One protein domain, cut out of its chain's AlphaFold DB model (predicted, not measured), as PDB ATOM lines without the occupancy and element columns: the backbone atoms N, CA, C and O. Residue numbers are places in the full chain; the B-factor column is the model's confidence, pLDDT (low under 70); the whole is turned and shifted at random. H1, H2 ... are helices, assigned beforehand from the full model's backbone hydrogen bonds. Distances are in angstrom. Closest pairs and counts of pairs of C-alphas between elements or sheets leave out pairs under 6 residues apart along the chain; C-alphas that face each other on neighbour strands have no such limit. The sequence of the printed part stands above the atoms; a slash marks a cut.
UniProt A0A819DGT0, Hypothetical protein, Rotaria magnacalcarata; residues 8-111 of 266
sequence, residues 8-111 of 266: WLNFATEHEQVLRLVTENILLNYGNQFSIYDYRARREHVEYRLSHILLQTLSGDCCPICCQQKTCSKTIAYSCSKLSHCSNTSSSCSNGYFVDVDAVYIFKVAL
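This is residues 8 to 111 of the 266 residues of the protein "Hypothetical protein" of Rotaria magnacalcarata (UniProt A0A819DGT0). Two long helices, H1 and H3, cross at a steep tilt and make the core of an elongated model, with the short helix H2 as a corner between them at one end. Beyond the other end of H3 lies a small, loose head of two short helices, H4 and H5, and from it the unnamed stretch 83 to 111 loops round and runs back along H3 towards the H2 end, while residues 9 to 14 stick out before H1. The printed part has 104 residues with five named helices, in the order H1, H2, H3, H4, H5, and no named strand; its class is all helix. It is loose, with a radius of gyration of the C-alphas of 16.2 A, and spans 51 by 30 by 21 A.

Find C-alpha 15 at (-87.955, 47.335, 37.431); from there H1, residues 15 to 31, runs 23.3 A to C-alpha 31 at (-89.244, 24.638, 42.410). H3, equally long in residues, takes residues 43 to 59 and measures 23.4 A. Between them look for H2, residues 36 to 41, 8.8 A long. After H3 come H4, residues 65 to 68, and H5, residues 74 to 82, which runs 13.6 A and ends with C-alpha 82 at (-103.760, 47.869, 47.914).

Start with H1 and H3, which touch; look at Thr 23 and Leu 54, whose C-alphas are the closest at 6.9 A. Their lines stand at a steep tilt of 45 degrees, and they run opposite ways. H2 and H3 only just touch, and only at the corner by their link, with 3 pairs of C-alphas within 8 A; H3 does so with residues 45 to 46 alone, and the closest C-alphas are those of Tyr 39 and Val 46, 6.6 A apart. At the other end, H4 and H5 are close but not clearly touching, with the C-alphas of Cys 67 and Cys 80 closest at 5.7 A. H5 is apart from H1, H2 and H3. In the backbones of H1, H2 and H3 every O i to N i+4 pair is within hydrogen-bond range; in H5 2 of 5 are, beside 4 of 6 O i to N i+3 pairs, and H4 is too short for an O i to N i+4 pair.

The two C-alphas farthest apart are those of Thr 71 and Leu 111, at 51.2 A. The printed part has no cut, and the four links between the helices are tight. Read the B-factor column for confidence: the mean pLDDT of the printed part is 72.1, and residues 8 to 14 and 61 to 96 are under 70, with H5 at a mean of 49.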
ATOM      1  N   TRP A   8     -88.735  50.350  43.419       54.34
ATOM      2  CA  TRP A   8     -89.168  50.722  42.071       54.34
ATOM      3  C   TRP A   8     -88.922  52.189  41.671       54.34
ATOM      4  O   TRP A   8     -88.787  52.453  40.479       54.34
ATOM      5  N   LEU A   9     -88.800  53.135  42.612       54.59
ATOM      6  CA  LEU A   9     -88.447  54.533  42.306       54.59
ATOM      7  C   LEU A   9     -86.992  54.685  41.844       54.59
ATOM      8  O   LEU A   9     -86.715  55.515  40.982       54.59
ATOM      9  N   ASN A  10     -86.085  53.850  42.356       56.56
ATOM     10  CA  ASN A  10     -84.666  53.868  41.987       56.56
ATOM     11  C   ASN A  10     -84.368  53.087  40.698       56.56
ATOM     12  O   ASN A  10     -83.310  53.265  40.105       56.56
ATOM     13  N   PHE A  11     -85.309  52.250  40.247       57.56
ATOM     14  CA  PHE A  11     -85.149  51.363  39.090       57.56
ATOM     15  C   PHE A  11     -86.266  51.534  38.056       57.56
ATOM     16  O   PHE A  11     -86.617  50.572  37.380       57.56
ATOM     17  N   ALA A  12     -86.842  52.730  37.905       57.94
ATOM     18  CA  ALA A  12     -88.023  52.953  37.062       57.94
ATOM     19  C   ALA A  12     -87.911  52.383  35.626       57.94
ATOM     20  O   ALA A  12     -88.915  51.967  35.056       57.94
ATOM     21  N   THR A  13     -86.702  52.314  35.052       62.03
ATOM     22  CA  THR A  13     -86.432  51.736  33.721       62.03
ATOM     23  C   THR A  13     -86.060  50.246  33.725       62.03
ATOM     24  O   THR A  13     -86.165  49.600  32.688       62.03
ATOM     25  N   GLU A  14     -85.639  49.684  34.862       69.81
ATOM     26  CA  GLU A  14     -85.131  48.302  34.999       69.81
ATOM     27  C   GLU A  14     -86.007  47.425  35.912       69.81
ATOM     28  O   GLU A  14     -85.716  46.249  36.137       69.81
ATOM     29  N   HIS A  15     -87.106  47.975  36.431       73.25
ATOM     30  CA  HIS A  15     -87.955  47.335  37.431       73.25
ATOM     31  C   HIS A  15     -88.486  45.968  36.972       73.25
ATOM     32  O   HIS A  15     -88.444  45.003  37.731       73.25
ATOM     33  N   GLU A  16     -88.899  45.854  35.708       78.44
ATOM     34  CA  GLU A  16     -89.366  44.594  35.120       78.44
ATOM     35  C   GLU A  16     -88.271  43.515  35.114       78.44
ATOM     36  O   GLU A  16     -88.528  42.358  35.451       78.44
ATOM     37  N   GLN A  17     -87.032  43.889  34.784       81.75
ATOM     38  CA  GLN A  17     -85.908  42.952  34.731       81.75
ATOM     39  C   GLN A  17     -85.544  42.449  36.128       81.75
ATOM     40  O   GLN A  17     -85.323  41.251  36.313       81.75
ATOM     41  N   VAL A  18     -85.546  43.340  37.123       81.00
ATOM     42  CA  VAL A  18     -85.298  42.977  38.524       81.00
ATOM     43  C   VAL A  18     -86.375  42.018  39.031       81.00
ATOM     44  O   VAL A  18     -86.043  40.973  39.588       81.00
ATOM     45  N   LEU A  19     -87.656  42.314  38.789       82.44
ATOM     46  CA  LEU A  19     -88.756  41.433  39.197       82.44
ATOM     47  C   LEU A  19     -88.688  40.070  38.516       82.44
ATOM     48  O   LEU A  19     -88.915  39.045  39.164       82.44
ATOM     49  N   ARG A  20     -88.335  40.042  37.231       85.75
ATOM     50  CA  ARG A  20     -88.149  38.798  36.490       85.75
ATOM     51  C   ARG A  20     -87.023  37.955  37.082       85.75
ATOM     52  O   ARG A  20     -87.245  36.782  37.355       85.75
ATOM     53  N   LEU A  21     -85.855  38.544  37.338       87.00
ATOM     54  CA  LEU A  21     -84.715  37.836  37.932       87.00
ATOM     55  C   LEU A  21     -85.035  37.299  39.330       87.00
ATOM     56  O   LEU A  21     -84.676  36.173  39.669       87.00
ATOM     57  N   VAL A  22     -85.727  38.089  40.148       86.19
ATOM     58  CA  VAL A  22     -86.164  37.671  41.486       86.19
ATOM     59  C   VAL A  22     -87.148  36.506  41.386       86.19
ATOM     60  O   VAL A  22     -86.965  35.490  42.056       86.19
ATOM     61  N   THR A  23     -88.137  36.611  40.497       87.88
ATOM     62  CA  THR A  23     -89.129  35.557  40.246       87.88
ATOM     63  C   THR A  23     -88.464  34.272  39.756       87.88
ATOM     64  O   THR A  23     -88.743  33.199  40.288       87.88
ATOM     65  N   GLU A  24     -87.547  34.361  38.791       89.44
ATOM     66  CA  GLU A  24     -86.787  33.216  38.276       89.44
ATOM     67  C   GLU A  24     -85.967  32.548  39.390       89.44
ATOM     68  O   GLU A  24     -86.020  31.328  39.544       89.44
ATOM     69  N   ASN A  25     -85.287  33.329  40.233       89.25
ATOM     70  CA  ASN A  25     -84.528  32.796  41.366       89.25
ATOM     71  C   ASN A  25     -85.422  32.097  42.400       89.25
ATOM     72  O   ASN A  25     -85.063  31.035  42.913       89.25
ATOM     73  N   ILE A  26     -86.595  32.656  42.700       88.00
ATOM     74  CA  ILE A  26     -87.568  32.036  43.608       88.00
ATOM     75  C   ILE A  26     -88.068  30.719  43.013       88.00
ATOM     76  O   ILE A  26     -88.046  29.690  43.691       88.00
ATOM     77  N   LEU A  27     -88.456  30.718  41.736       89.00
ATOM     78  CA  LEU A  27     -88.912  29.513  41.047       89.00
ATOM     79  C   LEU A  27     -87.828  28.431  41.006       89.00
ATOM     80  O   LEU A  27     -88.147  27.262  41.193       89.00
ATOM     81  N   LEU A  28     -86.556  28.789  40.822       88.31
ATOM     82  CA  LEU A  28     -85.452  27.827  40.853       88.31
ATOM     83  C   LEU A  28     -85.220  27.256  42.259       88.31
ATOM     84  O   LEU A  28     -85.090  26.042  42.420       88.31
ATOM     85  N   ASN A  29     -85.206  28.107  43.285       88.88
ATOM     86  CA  ASN A  29     -84.909  27.684  44.655       88.88
ATOM     87  C   ASN A  29     -86.032  26.842  45.271       88.88
ATOM     88  O   ASN A  29     -85.770  25.815  45.900       88.88
ATOM     89  N   TYR A  30     -87.283  27.254  45.077       89.12
ATOM     90  CA  TYR A  30     -88.441  26.558  45.637       89.12
ATOM     91  C   TYR A  30     -88.983  25.482  44.699       89.12
ATOM     92  O   TYR A  30     -89.501  24.468  45.164       89.12
ATOM     93  N   GLY A  31     -88.804  25.630  43.387       86.25
ATOM     94  CA  GLY A  31     -89.244  24.638  42.410       86.25
ATOM     95  C   GLY A  31     -88.526  23.294  42.545       86.25
ATOM     96  O   GLY A  31     -89.139  22.249  42.316       86.25
ATOM     97  N   ASN A  32     -87.268  23.297  42.994       87.31
ATOM     98  CA  ASN A  32     -86.488  22.078  43.239       87.31
ATOM     99  C   ASN A  32     -86.982  21.249  44.440       87.31
ATOM    100  O   ASN A  32     -86.547  20.112  44.611       87.31
ATOM    101  N   GLN A  33     -87.880  21.791  45.268       90.50
ATOM    102  CA  GLN A  33     -88.454  21.076  46.415       90.50
ATOM    103  C   GLN A  33     -89.579  20.113  46.002       90.50
ATOM    104  O   GLN A  33     -89.969  19.246  46.782       90.50
ATOM    105  N   PHE A  34     -90.094  20.251  44.778       88.56
ATOM    106  CA  PHE A  34     -91.163  19.418  44.240       88.56
ATOM    107  C   PHE A  34     -90.602  18.326  43.335       88.56
ATOM    108  O   PHE A  34     -89.706  18.553  42.518       88.56
ATOM    109  N   SER A  35     -91.162  17.123  43.437       87.25
ATOM    110  CA  SER A  35     -90.799  16.034  42.536       87.25
ATOM    111  C   SER A  35     -91.398  16.252  41.142       87.25
ATOM    112  O   SER A  35     -92.415  16.924  40.972       87.25
ATOM    113  N   ILE A  36     -90.830  15.597  40.121       83.12
ATOM    114  CA  ILE A  36     -91.414  15.578  38.766       83.12
ATOM    115  C   ILE A  36     -92.870  15.079  38.796       83.12
ATOM    116  O   ILE A  36     -93.698  15.518  37.996       83.12
ATOM    117  N   TYR A  37     -93.190  14.167  39.719       81.88
ATOM    118  CA  TYR A  37     -94.548  13.670  39.895       81.88
ATOM    119  C   TYR A  37     -95.498  14.769  40.380       81.88
ATOM    120  O   TYR A  37     -96.617  14.852  39.886       81.88
ATOM    121  N   ASP A  38     -95.052  15.663  41.260       85.69
ATOM    122  CA  ASP A  38     -95.877  16.760  41.777       85.69
ATOM    123  C   ASP A  38     -96.268  17.743  40.679       85.69
ATOM    124  O   ASP A  38     -97.438  18.096  40.562       85.69
ATOM    125  N   TYR A  39     -95.333  18.075  39.786       84.81
ATOM    126  CA  TYR A  39     -95.627  18.897  38.610       84.81
ATOM    127  C   TYR A  39     -96.622  18.246  37.635       84.81
ATOM    128  O   TYR A  39     -97.292  18.959  36.886       84.81
ATOM    129  N   ARG A  40     -96.725  16.908  37.615       78.44
ATOM    130  CA  ARG A  40     -97.630  16.169  36.713       78.44
ATOM    131  C   ARG A  40     -98.991  15.875  37.335       78.44
ATOM    132  O   ARG A  40    -100.004  16.071  36.674       78.44
ATOM    133  N   ALA A  41     -99.006  15.366  38.561       81.44
ATOM    134  CA  ALA A  41    -100.192  14.827  39.222       81.44
ATOM    135  C   ALA A  41    -100.807  15.796  40.241       81.44
ATOM    136  O   ALA A  41    -102.005  15.737  40.487       81.44
ATOM    137  N   ARG A  42    -100.006  16.696  40.825       86.94
ATOM    138  CA  ARG A  42    -100.430  17.649  41.865       86.94
ATOM    139  C   ARG A  42    -100.122  19.091  41.463       86.94
ATOM    140  O   ARG A  42     -99.674  19.889  42.281       86.94
ATOM    141  N   ARG A  43    -100.360  19.427  40.191       84.38
ATOM    142  CA  ARG A  43    -100.007  20.732  39.610       84.38
ATOM    143  C   ARG A  43    -100.601  21.904  40.387       84.38
ATOM    144  O   ARG A  43     -99.880  22.845  40.680       84.38
ATOM    145  N   GLU A  44    -101.872  21.804  40.765       87.19
ATOM    146  CA  GLU A  44    -102.567  22.823  41.558       87.19
ATOM    147  C   GLU A  44    -101.867  23.083  42.900       87.19
ATOM    148  O   GLU A  44    -101.688  24.227  43.302       87.19
ATOM    149  N   HIS A  45    -101.385  22.029  43.565       89.31
ATOM    150  CA  HIS A  45    -100.652  22.167  44.821       89.31
ATOM    151  C   HIS A  45     -99.319  22.899  44.631       89.31
ATOM    152  O   HIS A  45     -98.969  23.765  45.432       89.31
ATOM    153  N   VAL A  46     -98.576  22.555  43.576       89.00
ATOM    154  CA  VAL A  46     -97.300  23.209  43.256       89.00
ATOM    155  C   VAL A  46     -97.525  24.680  42.914       89.00
ATOM    156  O   VAL A  46     -96.816  25.548  43.417       89.00
ATOM    157  N   GLU A  47     -98.544  24.963  42.107       89.62
ATOM    158  CA  GLU A  47     -98.922  26.316  41.710       89.62
ATOM    159  C   GLU A  47     -99.335  27.164  42.912       89.62
ATOM    160  O   GLU A  47     -98.790  28.246  43.096       89.62
ATOM    161  N   TYR A  48    -100.196  26.639  43.788       90.06
ATOM    162  CA  TYR A  48    -100.598  27.307  45.027       90.06
ATOM    163  C   TYR A  48     -99.409  27.618  45.946       90.06
ATOM    164  O   TYR A  48     -99.315  28.690  46.540       90.06
ATOM    165  N   ARG A  49     -98.470  26.677  46.089       90.38
ATOM    166  CA  ARG A  49     -97.294  26.877  46.943       90.38
ATOM    167  C   ARG A  49     -96.341  27.919  46.368       90.38
ATOM    168  O   ARG A  49     -95.896  28.793  47.108       90.38
ATOM    169  N   LEU A  50     -96.032  27.828  45.077       89.19
ATOM    170  CA  LEU A  50     -95.144  28.783  44.414       89.19
ATOM    171  C   LEU A  50     -95.775  30.173  44.338       89.19
ATOM    172  O   LEU A  50     -95.072  31.152  44.573       89.19
ATOM    173  N   SER A  51     -97.082  30.265  44.080       88.50
ATOM    174  CA  SER A  51     -97.803  31.538  44.071       88.50
ATOM    175  C   SER A  51     -97.763  32.202  45.441       88.50
ATOM    176  O   SER A  51     -97.434  33.379  45.527       88.50
ATOM    177  N   HIS A  52     -97.982  31.447  46.519       87.31
ATOM    178  CA  HIS A  52     -97.923  31.978  47.878       87.31
ATOM    179  C   HIS A  52     -96.530  32.509  48.246       87.31
ATOM    180  O   HIS A  52     -96.412  33.584  48.827       87.31
ATOM    181  N   ILE A  53     -95.472  31.789  47.868       87.44
ATOM    182  CA  ILE A  53     -94.091  32.212  48.128       87.44
ATOM    183  C   ILE A  53     -93.736  33.450  47.297       87.44
ATOM    184  O   ILE A  53     -93.129  34.387  47.816       87.44
ATOM    185  N   LEU A  54     -94.126  33.480  46.019       86.75
ATOM    186  CA  LEU A  54     -93.926  34.639  45.148       86.75
ATOM    187  C   LEU A  54     -94.677  35.863  45.669       86.75
ATOM    188  O   LEU A  54     -94.100  36.941  45.720       86.75
ATOM    189  N   LEU A  55     -95.917  35.684  46.121       83.19
ATOM    190  CA  LEU A  55     -96.701  36.730  46.767       83.19
ATOM    191  C   LEU A  55     -95.958  37.288  47.978       83.19
ATOM    192  O   LEU A  55     -95.608  38.459  47.973       83.19
ATOM    193  N   GLN A  56     -95.615  36.447  48.955       80.56
ATOM    194  CA  GLN A  56     -94.945  36.881  50.188       80.56
ATOM    195  C   GLN A  56     -93.615  37.606  49.942       80.56
ATOM    196  O   GLN A  56     -93.276  38.562  50.635       80.56
ATOM    197  N   THR A  57     -92.840  37.152  48.958       81.06
ATOM    198  CA  THR A  57     -91.516  37.717  48.658       81.06
ATOM    199  C   THR A  57     -91.590  38.996  47.822       81.06
ATOM    200  O   THR A  57     -90.811  39.922  48.057       81.06
ATOM    201  N   LEU A  58     -92.517  39.077  46.862       79.81
ATOM    202  CA  LEU A  58     -92.677  40.245  45.994       79.81
ATOM    203  C   LEU A  58     -93.495  41.355  46.659       79.81
ATOM    204  O   LEU A  58     -93.120  42.523  46.540       79.81
ATOM    205  N   SER A  59     -94.554  41.018  47.399       75.06
ATOM    206  CA  SER A  59     -95.350  42.008  48.130       75.06
ATOM    207  C   SER A  59     -94.604  42.508  49.366       75.06
ATOM    208  O   SER A  59     -94.572  43.712  49.622       75.06
ATOM    209  N   GLY A  60     -93.953  41.594  50.094       70.75
ATOM    210  CA  GLY A  60     -93.448  41.854  51.438       70.75
ATOM    211  C   GLY A  60     -94.573  42.074  52.453       70.75
ATOM    212  O   GLY A  60     -95.744  42.206  52.094       70.75
ATOM    213  N   ASP A  61     -94.183  42.148  53.727       68.31
ATOM    214  CA  ASP A  61     -95.110  42.330  54.859       68.31
ATOM    215  C   ASP A  61     -94.907  43.679  55.573       68.31
ATOM    216  O   ASP A  61     -95.695  44.067  56.441       68.31
ATOM    217  N   CYS A  62     -93.825  44.398  55.244       65.44
ATOM    218  CA  CYS A  62     -93.573  45.742  55.751       65.44
ATOM    219  C   CYS A  62     -94.481  46.762  55.069       65.44
ATOM    220  O   CYS A  62     -94.653  46.739  53.855       65.44
ATOM    221  N   CYS A  63     -94.956  47.746  55.831       63.38
ATOM    222  CA  CYS A  63     -95.612  48.910  55.249       63.38
ATOM    223  C   CYS A  63     -94.620  50.053  54.987       63.38
ATOM    224  O   CYS A  63     -93.787  50.330  55.855       63.38
ATOM    225  N   PRO A  64     -94.715  50.764  53.845       61.22
ATOM    226  CA  PRO A  64     -93.913  51.958  53.607       61.22
ATOM    227  C   PRO A  64     -94.128  52.988  54.727       61.22
ATOM    228  O   PRO A  64     -95.264  53.230  55.143       61.22
ATOM    229  N   ILE A  65     -93.055  53.634  55.196       56.56
ATOM    230  CA  ILE A  65     -93.085  54.595  56.323       56.56
ATOM    231  C   ILE A  65     -94.125  55.706  56.087       56.56
ATOM    232  O   ILE A  65     -94.850  56.112  56.995       56.56
ATOM    233  N   CYS A  66     -94.264  56.150  54.837       56.19
ATOM    234  CA  CYS A  66     -95.211  57.189  54.440       56.19
ATOM    235  C   CYS A  66     -96.685  56.766  54.644       56.19
ATOM    236  O   CYS A  66     -97.534  57.612  54.938       56.19
ATOM    237  N   CYS A  67     -96.995  55.464  54.549       59.03
ATOM    238  CA  CYS A  67     -98.332  54.925  54.816       59.03
ATOM    239  C   CYS A  67     -98.657  54.924  56.321       59.03
ATOM    240  O   CYS A  67     -99.812  55.121  56.695       59.03
ATOM    241  N   GLN A  68     -97.650  54.765  57.189       58.88
ATOM    242  CA  GLN A  68     -97.820  54.782  58.651       58.88
ATOM    243  C   GLN A  68     -98.149  56.187  59.179       58.88
ATOM    244  O   GLN A  68     -98.919  56.336  60.124       58.88
ATOM    245  N   GLN A  69     -97.595  57.228  58.550       57.12
ATOM    246  CA  GLN A  69     -97.758  58.622  58.977       57.12
ATOM    247  C   GLN A  69     -98.936  59.352  58.303       57.12
ATOM    248  O   GLN A  69     -99.167  60.521  58.600       57.12
ATOM    249  N   LYS A  70     -99.701  58.693  57.411       55.84
ATOM    250  CA  LYS A  70    -100.781  59.298  56.587       55.84
ATOM    251  C   LYS A  70    -100.349  60.538  55.777       55.84
ATOM    252  O   LYS A  70    -101.191  61.308  55.325       55.84
ATOM    253  N   THR A  71     -99.049  60.722  55.563       55.53
ATOM    254  CA  THR A  71     -98.449  61.878  54.874       55.53
ATOM    255  C   THR A  71     -98.066  61.580  53.424       55.53
ATOM    256  O   THR A  71     -97.431  62.407  52.772       55.53
ATOM    257  N   CYS A  72     -98.452  60.419  52.884       55.41
ATOM    258  CA  CYS A  72     -98.215  60.083  51.482       55.41
ATOM    259  C   CYS A  72     -98.770  61.149  50.526       55.41
ATOM    260  O   CYS A  72     -99.937  61.534  50.608       55.41
ATOM    261  N   SER A  73     -97.960  61.526  49.531       50.72
ATOM    262  CA  SER A  73     -98.456  62.170  48.311       50.72
ATOM    263  C   SER A  73     -99.596  61.334  47.708       50.72
ATOM    264  O   SER A  73     -99.561  60.103  47.780       50.72
ATOM    265  N   LYS A  74    -100.604  61.976  47.097       48.59
ATOM    266  CA  LYS A  74    -101.805  61.307  46.546       48.59
ATOM    267  C   LYS A  74    -101.479  60.146  45.590       48.59
ATOM    268  O   LYS A  74    -102.270  59.217  45.492       48.59
ATOM    269  N   THR A  75    -100.322  60.171  44.929       49.91
ATOM    270  CA  THR A  75     -99.826  59.094  44.054       49.91
ATOM    271  C   THR A  75     -99.367  57.845  44.816       49.91
ATOM    272  O   THR A  75     -99.578  56.735  44.343       49.91
ATOM    273  N   ILE A  76     -98.801  58.007  46.014       51.34
ATOM    274  CA  ILE A  76     -98.329  56.916  46.890       51.34
ATOM    275  C   ILE A  76     -99.465  56.435  47.810       51.34
ATOM    276  O   ILE A  76     -99.519  55.278  48.206       51.34
ATOM    277  N   ALA A  77    -100.440  57.296  48.114       45.19
ATOM    278  CA  ALA A  77    -101.616  56.917  48.898       45.19
ATOM    279  C   ALA A  77    -102.433  55.780  48.242       45.19
ATOM    280  O   ALA A  77    -102.969  54.926  48.949       45.19
ATOM    281  N   TYR A  78    -102.473  55.724  46.902       46.19
ATOM    282  CA  TYR A  78    -103.103  54.624  46.162       46.19
ATOM    283  C   TYR A  78    -102.390  53.279  46.369       46.19
ATOM    284  O   TYR A  78    -103.070  52.257  46.454       46.19
ATOM    285  N   SER A  79    -101.058  53.253  46.521       51.94
ATOM    286  CA  SER A  79    -100.337  52.000  46.789       51.94
ATOM    287  C   SER A  79    -100.553  51.518  48.223       51.94
ATOM    288  O   SER A  79    -100.767  50.329  48.428       51.94
ATOM    289  N   CYS A  80    -100.650  52.425  49.203       53.28
ATOM    290  CA  CYS A  80    -100.968  52.060  50.589       53.28
ATOM    291  C   CYS A  80    -102.313  51.322  50.731       53.28
ATOM    292  O   CYS A  80    -102.461  50.492  51.621       53.28
ATOM    293  N   SER A  81    -103.296  51.631  49.874       48.97
ATOM    294  CA  SER A  81    -104.646  51.046  49.934       48.97
ATOM    295  C   SER A  81    -104.757  49.628  49.358       48.97
ATOM    296  O   SER A  81    -105.704  48.919  49.689       48.97
ATOM    297  N   LYS A  82    -103.796  49.210  48.522       50.03
ATOM    298  CA  LYS A  82    -103.760  47.869  47.914       50.03
ATOM    299  C   LYS A  82    -102.963  46.850  48.732       50.03
ATOM    300  O   LYS A  82    -103.201  45.656  48.607       50.03
ATOM    301  N   LEU A  83    -102.093  47.300  49.642       52.66
ATOM    302  CA  LEU A  83    -101.414  46.424  50.600       52.66
ATOM    303  C   LEU A  83    -102.353  46.024  51.753       52.66
ATOM    304  O   LEU A  83    -102.167  46.418  52.904       52.66
ATOM    305  N   SER A  84    -103.355  45.193  51.461       49.41
ATOM    306  CA  SER A  84    -104.224  44.579  52.482       49.41
ATOM    307  C   SER A  84    -103.475  43.633  53.447       49.41
ATOM    308  O   SER A  84    -104.037  43.201  54.451       49.41
ATOM    309  N   HIS A  85    -102.193  43.355  53.178       48.44
ATOM    310  CA  HIS A  85    -101.334  42.423  53.917       48.44
ATOM    311  C   HIS A  85    -100.290  43.088  54.828       48.44
ATOM    312  O   HIS A  85     -99.527  42.390  55.493       48.44
ATOM    313  N   CYS A  86    -100.267  44.422  54.931       56.59
ATOM    314  CA  CYS A  86     -99.423  45.106  55.912       56.59
ATOM    315  C   CYS A  86     -99.925  44.863  57.347       56.59
ATOM    316  O   CYS A  86    -100.664  45.679  57.900       56.59
ATOM    317  N   SER A  87     -99.529  43.757  57.974       52.81
ATOM    318  CA  SER A  87     -99.948  43.452  59.350       52.81
ATOM    319  C   SER A  87     -98.998  44.009  60.414       52.81
ATOM    320  O   SER A  87     -99.412  44.156  61.562       52.81
ATOM    321  N   ASN A  88     -97.735  44.301  60.077       54.03
ATOM    322  CA  ASN A  88     -96.697  44.539  61.081       54.03
ATOM    323  C   ASN A  88     -96.010  45.903  60.925       54.03
ATOM    324  O   ASN A  88     -95.348  46.189  59.930       54.03
ATOM    325  N   THR A  89     -96.114  46.725  61.973       53.16
ATOM    326  CA  THR A  89     -95.392  47.999  62.155       53.16
ATOM    327  C   THR A  89     -94.023  47.823  62.828       53.16
ATOM    328  O   THR A  89     -93.370  48.805  63.174       53.16
ATOM    329  N   SER A  90     -93.604  46.581  63.066       52.50
ATOM    330  CA  SER A  90     -92.410  46.237  63.843       52.50
ATOM    331  C   SER A  90     -91.148  46.182  62.978       52.50
ATOM    332  O   SER A  90     -91.206  45.862  61.796       52.50
ATOM    333  N   SER A  91     -89.981  46.396  63.593       55.81
ATOM    334  CA  SER A  91     -88.637  46.320  62.983       55.81
ATOM    335  C   SER A  91     -88.226  44.936  62.444       55.81
ATOM    336  O   SER A  91     -87.086  44.758  62.022       55.81
ATOM    337  N   SER A  92     -89.131  43.954  62.468       58.78
ATOM    338  CA  SER A  92     -88.923  42.557  62.075       58.78
ATOM    339  C   SER A  92     -89.809  42.137  60.894       58.78
ATOM    340  O   SER A  92     -90.224  40.982  60.813       58.78
ATOM    341  N   CYS A  93     -90.195  43.077  60.036       63.84
ATOM    342  CA  CYS A  93     -90.982  42.789  58.844       63.84
ATOM    343  C   CYS A  93     -90.062  42.487  57.642       63.84
ATOM    344  O   CYS A  93     -88.908  42.921  57.601       63.84
ATOM    345  N   SER A  94     -90.560  41.713  56.673       64.88
ATOM    346  CA  SER A  94     -89.823  41.413  55.442       64.88
ATOM    347  C   SER A  94     -89.983  42.557  54.440       64.88
ATOM    348  O   SER A  94     -91.105  42.877  54.030       64.88
ATOM    349  N   ASN A  95     -88.862  43.167  54.050       65.12
ATOM    350  CA  ASN A  95     -88.816  44.140  52.963       65.12
ATOM    351  C   ASN A  95     -88.998  43.391  51.634       65.12
ATOM    352  O   ASN A  95     -88.072  42.729  51.170       65.12
ATOM    353  N   GLY A  96     -90.194  43.474  51.051       69.00
ATOM    354  CA  GLY A  96     -90.471  42.975  49.703       69.00
ATOM    355  C   GLY A  96     -90.159  44.011  48.622       69.00
ATOM    356  O   GLY A  96     -89.619  45.086  48.886       69.00
ATOM    357  N   TYR A  97     -90.553  43.698  47.388       72.88
ATOM    358  CA  TYR A  97     -90.440  44.605  46.239       72.88
ATOM    359  C   TYR A  97     -91.662  45.525  46.074       72.88
ATOM    360  O   TYR A  97     -91.671  46.367  45.176       72.88
ATOM    361  N   PHE A  98     -92.652  45.412  46.969       70.00
ATOM    362  CA  PHE A  98     -93.896  46.187  46.987       70.00
ATOM    363  C   PHE A  98     -94.690  46.078  45.679       70.00
ATOM    364  O   PHE A  98     -95.241  47.069  45.192       70.00
ATOM    365  N   VAL A  99     -94.730  44.871  45.114       72.75
ATOM    366  CA  VAL A  99     -95.510  44.548  43.916       72.75
ATOM    367  C   VAL A  99     -96.746  43.752  44.308       72.75
ATOM    368  O   VAL A  99     -96.654  42.792  45.070       72.75
ATOM    369  N   ASP A 100     -97.889  44.162  43.770       70.94
ATOM    370  CA  ASP A 100     -99.151  43.439  43.893       70.94
ATOM    371  C   ASP A 100     -99.228  42.395  42.773       70.94
ATOM    372  O   ASP A 100     -99.070  42.732  41.596       70.94
ATOM    373  N   VAL A 101     -99.384  41.123  43.135       73.62
ATOM    374  CA  VAL A 101     -99.418  40.007  42.183       73.62
ATOM    375  C   VAL A 101    -100.823  39.424  42.205       73.62
ATOM    376  O   VAL A 101    -101.216  38.791  43.175       73.62
ATOM    377  N   ASP A 102    -101.580  39.601  41.126       75.56
ATOM    378  CA  ASP A 102    -102.978  39.151  41.095       75.56
ATOM    379  C   ASP A 102    -103.095  37.619  41.068       75.56
ATOM    380  O   ASP A 102    -103.946  37.026  41.730       75.56
ATOM    381  N   ALA A 103    -102.246  36.963  40.273       75.19
ATOM    382  CA  ALA A 103    -102.226  35.514  40.143       75.19
ATOM    383  C   ALA A 103    -100.904  35.021  39.550       75.19
ATOM    384  O   ALA A 103    -100.269  35.696  38.738       75.19
ATOM    385  N   VAL A 104    -100.524  33.796  39.912       80.38
ATOM    386  CA  VAL A 104     -99.390  33.083  39.320       80.38
ATOM    387  C   VAL A 104     -99.907  31.774  38.751       80.38
ATOM    388  O   VAL A 104    -100.427  30.952  39.497       80.38
ATOM    389  N   TYR A 105     -99.712  31.582  37.448       82.12
ATOM    390  CA  TYR A 105    -100.111  30.369  36.744       82.12
ATOM    391  C   TYR A 105     -98.892  29.645  36.191       82.12
ATOM    392  O   TYR A 105     -98.055  30.234  35.497       82.12
ATOM    393  N   ILE A 106     -98.806  28.339  36.431       82.88
ATOM    394  CA  ILE A 106     -97.844  27.497  35.725       82.88
ATOM    395  C   ILE A 106     -98.501  27.147  34.396       82.88
ATOM    396  O   ILE A 106     -99.555  26.533  34.410       82.88
ATOM    397  N   PHE A 107     -97.914  27.491  33.246       79.88
ATOM    398  CA  PHE A 107     -98.525  27.205  31.933       79.88
ATOM    399  C   PHE A 107     -98.110  25.853  31.350       79.88
ATOM    400  O   PHE A 107     -98.952  25.032  30.974       79.88
ATOM    401  N   LYS A 108     -96.803  25.603  31.273       80.38
ATOM    402  CA  LYS A 108     -96.249  24.383  30.690       80.38
ATOM    403  C   LYS A 108     -95.006  23.967  31.457       80.38
ATOM    404  O   LYS A 108     -94.050  24.725  31.547       80.38
ATOM    405  N   VAL A 109     -95.006  22.727  31.933       79.75
ATOM    406  CA  VAL A 109     -93.812  22.079  32.476       79.75
ATOM    407  C   VAL A 109     -93.288  21.136  31.402       79.75
ATOM    408  O   VAL A 109     -93.874  20.084  31.142       79.75
ATOM    409  N   ALA A 110     -92.226  21.548  30.713       81.44
ATOM    410  CA  ALA A 110     -91.573  20.714  29.717       81.44
ATOM    411  C   ALA A 110     -90.466  19.897  30.385       81.44
ATOM    412  O   ALA A 110     -89.531  20.452  30.957       81.44
ATOM    413  N   LEU A 111     -90.562  18.573  30.289       79.12
ATOM    414  CA  LEU A 111     -89.472  17.689  30.675       79.12
ATOM    415  C   LEU A 111     -88.528  17.517  29.478       79.12
ATOM    416  O   LEU A 111     -88.989  17.145  28.396       79.12
TER     417      LEU A 111